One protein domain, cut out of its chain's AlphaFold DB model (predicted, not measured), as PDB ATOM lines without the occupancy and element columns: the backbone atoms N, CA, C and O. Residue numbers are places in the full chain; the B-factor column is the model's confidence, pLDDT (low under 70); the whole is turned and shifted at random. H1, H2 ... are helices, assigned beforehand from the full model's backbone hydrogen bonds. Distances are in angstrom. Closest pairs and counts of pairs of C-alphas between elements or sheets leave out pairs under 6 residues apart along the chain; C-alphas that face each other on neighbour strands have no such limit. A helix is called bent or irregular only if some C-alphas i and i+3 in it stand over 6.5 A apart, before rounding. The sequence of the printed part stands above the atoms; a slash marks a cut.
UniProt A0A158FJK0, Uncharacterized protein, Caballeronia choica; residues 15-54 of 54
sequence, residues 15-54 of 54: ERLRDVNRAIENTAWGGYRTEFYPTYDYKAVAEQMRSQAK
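This is residues 15 to 54 of the 54 residues of an uncharacterized protein of Caballeronia choica (UniProt A0A158FJK0). Two separate helices, H1 and H2, sit at the two ends of one long open loop, with no core between them. After H1 the loop, residues 28 to 41, turns back and runs across open space to H2, whose residues stand free of the rest. The printed part has 40 residues with two named helices, H1 then H2, and no named strand; the class is all helix. It is only just loose, close to extended, with a radius of gyration of the C-alphas of 13.0 A, and the C-alphas span 32 by 24 by 16 A.

H1 is residues 15 to 27, beginning at C-alpha 15 (216.458, 157.221, 159.960) and measuring 20.3 A from first to last C-alpha. It is irregular: C-alphas 15 and 18 are 7.2 A apart. Residues 28 to 41 hold no named element. H2 is residues 42 to 52, 15.5 A from first to last C-alpha, ending at C-alpha 52 (210.894, 129.813, 156.786).

H1 and H2 are apart, with no C-alpha of the one within 8 A of the other. Residues 15 to 23, which belong to H1, stand free. Residues 26 to 31 stand free, and so do residues 35 to 54, of which 42 to 52 belong to H2. In H2 every O i to N i+4 pair is within hydrogen-bond range; in H1, 8 of 9 are.

The C-alphas of Gly 31 and Gln 52, the two farthest apart, are 33.5 A from each other. The printed part has no cut and ends at Lys 54, the chain's last residue. The link from H1 to H2, 14 residues, is long. The mean pLDDT of the printed part is 74.6; residues 28 to 41 and residue 54 are under 70.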
ATOM      1  N   GLU A  15     216.359 157.892 158.657       93.00
ATOM      2  CA  GLU A  15     216.458 157.221 159.960       93.00
ATOM      3  C   GLU A  15     215.134 157.192 160.746       93.00
ATOM      4  O   GLU A  15     214.918 156.307 161.571       93.00
ATOM      5  N   ARG A  16     214.214 158.123 160.464       90.56
ATOM      6  CA  ARG A  16     212.925 158.267 161.161       90.56
ATOM      7  C   ARG A  16     211.789 157.488 160.511       90.56
ATOM      8  O   ARG A  16     210.694 157.453 161.066       90.56
ATOM      9  N   LEU A  17     212.014 156.858 159.357       88.12
ATOM     10  CA  LEU A  17     210.953 156.181 158.606       88.12
ATOM     11  C   LEU A  17     210.234 155.117 159.452       88.12
ATOM     12  O   LEU A  17     209.012 154.995 159.412       88.12
ATOM     13  N   ARG A  18     210.991 154.386 160.276       87.31
ATOM     14  CA  ARG A  18     210.453 153.352 161.165       87.31
ATOM     15  C   ARG A  18     209.576 153.929 162.280       87.31
ATOM     16  O   ARG A  18     208.537 153.348 162.587       87.31
ATOM     17  N   ASP A  19     209.967 155.064 162.856       90.50
ATOM     18  CA  ASP A  19     209.184 155.751 163.891       90.50
ATOM     19  C   ASP A  19     207.847 156.244 163.327       90.50
ATOM     20  O   ASP A  19     206.807 156.091 163.965       90.50
ATOM     21  N   VAL A  20     207.874 156.791 162.107       87.50
ATOM     22  CA  VAL A  20     206.683 157.280 161.400       87.50
ATOM     23  C   VAL A  20     205.711 156.141 161.112       87.50
ATOM     24  O   VAL A  20     204.532 156.261 161.439       87.50
ATOM     25  N   ASN A  21     206.197 155.014 160.582       86.38
ATOM     26  CA  ASN A  21     205.353 153.841 160.339       86.38
ATOM     27  C   ASN A  21     204.690 153.356 161.636       86.38
ATOM     28  O   ASN A  21     203.474 153.186 161.675       86.38
ATOM     29  N   ARG A  22     205.457 153.251 162.729       87.50
ATOM     30  CA  ARG A  22     204.920 152.825 164.030       87.50
ATOM     31  C   ARG A  22     203.881 153.803 164.585       87.50
ATOM     32  O   ARG A  22     202.902 153.384 165.198       87.50
ATOM     33  N   ALA A  23     204.083 155.107 164.403       87.50
ATOM     34  CA  ALA A  23     203.119 156.118 164.828       87.50
ATOM     35  C   ALA A  23     201.798 156.001 164.052       87.50
ATOM     36  O   ALA A  23     200.732 156.074 164.661       87.50
ATOM     37  N   ILE A  24     201.859 155.764 162.738       84.38
ATOM     38  CA  ILE A  24     200.677 155.570 161.885       84.38
ATOM     39  C   ILE A  24     199.929 154.293 162.285       84.38
ATOM     40  O   ILE A  24     198.716 154.341 162.491       84.38
ATOM     41  N   GLU A  25     200.645 153.180 162.462       78.38
ATOM     42  CA  GLU A  25     200.076 151.896 162.897       78.38
ATOM     43  C   GLU A  25     199.335 152.018 164.238       78.38
ATOM     44  O   GLU A  25     198.227 151.508 164.382       78.38
ATOM     45  N   ASN A  26     199.906 152.745 165.203       82.12
ATOM     46  CA  ASN A  26     199.320 152.888 166.537       82.12
ATOM     47  C   ASN A  26     198.137 153.866 166.612       82.12
ATOM     48  O   ASN A  26     197.350 153.781 167.552       82.12
ATOM     49  N   THR A  27     198.027 154.832 165.693       78.88
ATOM     50  CA  THR A  27     197.077 155.956 165.838       78.88
ATOM     51  C   THR A  27     195.997 156.008 164.765       78.88
ATOM     52  O   THR A  27     194.868 156.395 165.056       78.88
ATOM     53  N   ALA A  28     196.314 155.629 163.527       67.75
ATOM     54  CA  ALA A  28     195.488 155.941 162.363       67.75
ATOM     55  C   ALA A  28     194.849 154.707 161.704       67.75
ATOM     56  O   ALA A  28     193.988 154.866 160.837       67.75
ATOM     57  N   TRP A  29     195.198 153.484 162.122       63.09
ATOM     58  CA  TRP A  29     194.756 152.261 161.436       63.09
ATOM     59  C   TRP A  29     193.230 152.040 161.450       63.09
ATOM     60  O   TRP A  29     192.707 151.334 160.593       63.09
ATOM     61  N   GLY A  30     192.503 152.662 162.388       59.75
ATOM     62  CA  GLY A  30     191.041 152.563 162.481       59.75
ATOM     63  C   GLY A  30     190.251 153.621 161.698       59.75
ATOM     64  O   GLY A  30     189.065 153.424 161.457       59.75
ATOM     65  N   GLY A  31     190.876 154.741 161.311       65.19
ATOM     66  CA  GLY A  31     190.190 155.898 160.709       65.19
ATOM     67  C   GLY A  31     190.497 156.141 159.231       65.19
ATOM     68  O   GLY A  31     189.813 156.935 158.588       65.19
ATOM     69  N   TYR A  32     191.511 155.468 158.680       59.41
ATOM     70  CA  TYR A  32     192.021 155.735 157.338       59.41
ATOM     71  C   TYR A  32     192.236 154.441 156.549       59.41
ATOM     72  O   TYR A  32     192.667 153.422 157.087       59.41
ATOM     73  N   ARG A  33     191.956 154.491 155.242       62.16
ATOM     74  CA  ARG A  33     192.333 153.434 154.298       62.16
ATOM     75  C   ARG A  33     193.785 153.658 153.878       62.16
ATOM     76  O   ARG A  33     194.060 154.511 153.041       62.16
ATOM     77  N   THR A  34     194.702 152.909 154.482       60.66
ATOM     78  CA  THR A  34     196.130 152.957 154.143       60.66
ATOM     79  C   THR A  34     196.412 152.068 152.935       60.66
ATOM     80  O   THR A  34     196.268 150.849 153.015       60.66
ATOM     81  N   GLU A  35     196.850 152.667 151.827       59.00
ATOM     82  CA  GLU A  35     197.401 151.946 150.675       59.00
ATOM     83  C   GLU A  35     198.923 152.138 150.676       59.00
ATOM     84  O   GLU A  35     199.433 153.246 150.511       59.00
ATOM     85  N   PHE A  36     199.657 151.061 150.966       56.97
ATOM     86  CA  PHE A  36     201.116 151.072 151.045       56.97
ATOM     87  C   PHE A  36     201.702 150.672 149.689       56.97
ATOM     88  O   PHE A  36     201.477 149.555 149.223       56.97
ATOM     89  N   TYR A  37     202.470 151.575 149.075       56.69
ATOM     90  CA  TYR A  37     203.202 151.333 147.829       56.69
ATOM     91  C   TYR A  37     204.695 151.246 148.143       56.69
ATOM     92  O   TYR A  37     205.402 152.255 148.068       56.69
ATOM     93  N   PRO A  38     205.192 150.073 148.568       53.94
ATOM     94  CA  PRO A  38     206.606 149.915 148.840       53.94
ATOM     95  C   PRO A  38     207.395 150.147 147.551       53.94
ATOM     96  O   PRO A  38     207.184 149.477 146.546       53.94
ATOM     97  N   THR A  39     208.337 151.087 147.591       55.94
ATOM     98  CA  THR A  39     209.317 151.314 146.515       55.94
ATOM     99  C   THR A  39     210.429 150.263 146.490       55.94
ATOM    100  O   THR A  39     211.266 150.275 145.595       55.94
ATOM    101  N   TYR A  40     210.442 149.349 147.459       55.44
ATOM    102  CA  TYR A  40     211.336 148.198 147.506       55.44
ATOM    103  C   TYR A  40     210.508 146.938 147.259       55.44
ATOM    104  O   TYR A  40     209.407 146.830 147.798       55.44
ATOM    105  N   ASP A  41     211.030 145.985 146.486       66.19
ATOM    106  CA  ASP A  41     210.414 144.669 146.257       66.19
ATOM    107  C   ASP A  41     210.474 143.804 147.533       66.19
ATOM    108  O   ASP A  41     211.129 142.770 147.629       66.19
ATOM    109  N   TYR A  42     209.832 144.294 148.592       70.50
ATOM    110  CA  TYR A  42     209.777 143.654 149.898       70.50
ATOM    111  C   TYR A  42     208.799 142.476 149.898       70.50
ATOM    112  O   TYR A  42     208.821 141.653 150.810       70.50
ATOM    113  N   LYS A  43     207.949 142.367 148.869       76.31
ATOM    114  CA  LYS A  43     206.978 141.281 148.742       76.31
ATOM    115  C   LYS A  43     207.685 139.926 148.684       76.31
ATOM    116  O   LYS A  43     207.339 139.043 149.466       76.31
ATOM    117  N   ALA A  44     208.710 139.798 147.838       79.56
ATOM    118  CA  ALA A  44     209.484 138.563 147.717       79.56
ATOM    119  C   ALA A  44     210.169 138.179 149.042       79.56
ATOM    120  O   ALA A  44     210.121 137.026 149.470       79.56
ATOM    121  N   VAL A  45     210.741 139.164 149.744       80.88
ATOM    122  CA  VAL A  45     211.399 138.961 151.046       80.88
ATOM    123  C   VAL A  45     210.395 138.519 152.116       80.88
ATOM    124  O   VAL A  45     210.659 137.581 152.867       80.88
ATOM    125  N   ALA A  46     209.219 139.148 152.166       79.88
ATOM    126  CA  ALA A  46     208.167 138.808 153.120       79.88
ATOM    127  C   ALA A  46     207.614 137.387 152.902       79.88
ATOM    128  O   ALA A  46     207.365 136.667 153.872       79.88
ATOM    129  N   GLU A  47     207.451 136.961 151.646       84.81
ATOM    130  CA  GLU A  47     207.049 135.592 151.299       84.81
ATOM    131  C   GLU A  47     208.104 134.566 151.744       84.81
ATOM    132  O   GLU A  47     207.760 133.550 152.351       84.81
ATOM    133  N   GLN A  48     209.386 134.869 151.528       86.00
ATOM    134  CA  GLN A  48     210.502 134.006 151.918       86.00
ATOM    135  C   GLN A  48     210.681 133.902 153.441       86.00
ATOM    136  O   GLN A  48     211.077 132.856 153.954       86.00
ATOM    137  N   MET A  49     210.388 134.968 154.187       85.62
ATOM    138  CA  MET A  49     210.378 134.935 155.653       85.62
ATOM    139  C   MET A  49     209.201 134.117 156.195       85.62
ATOM    140  O   MET A  49     209.368 133.348 157.139       85.62
ATOM    141  N   ARG A  50     208.012 134.240 155.586       84.38
ATOM    142  CA  ARG A  50     206.829 133.453 155.976       84.38
ATOM    143  C   ARG A  50     207.005 131.959 155.740       84.38
ATOM    144  O   ARG A  50     206.515 131.178 156.547       84.38
ATOM    145  N   SER A  51     207.662 131.561 154.651       85.31
ATOM    146  CA  SER A  51     207.906 130.144 154.365       85.31
ATOM    147  C   SER A  51     208.906 129.513 155.334       85.31
ATOM    148  O   SER A  51     208.731 128.355 155.686       85.31
ATOM    149  N   GLN A  52     209.904 130.269 155.800       79.06
ATOM    150  CA  GLN A  52     210.894 129.813 156.786       79.06
ATOM    151  C   GLN A  52     210.356 129.748 158.223       79.06
ATOM    152  O   GLN A  52     210.939 129.072 159.063       79.06
ATOM    153  N   ALA A  53     209.270 130.463 158.520       74.81
ATOM    154  CA  ALA A  53     208.633 130.467 159.836       74.81
ATOM    155  C   ALA A  53     207.635 129.307 160.047       74.81
ATOM    156  O   ALA A  53     206.962 129.273 161.079       74.81
ATOM    157  N   LYS A  54     207.505 128.400 159.072       53.03
ATOM    158  CA  LYS A  54     206.638 127.218 159.113       53.03
ATOM    159  C   LYS A  54     207.480 125.952 159.213       53.03
ATOM    160  O   LYS A  54     207.043 125.048 159.957       53.03
TER     161      LYS A  54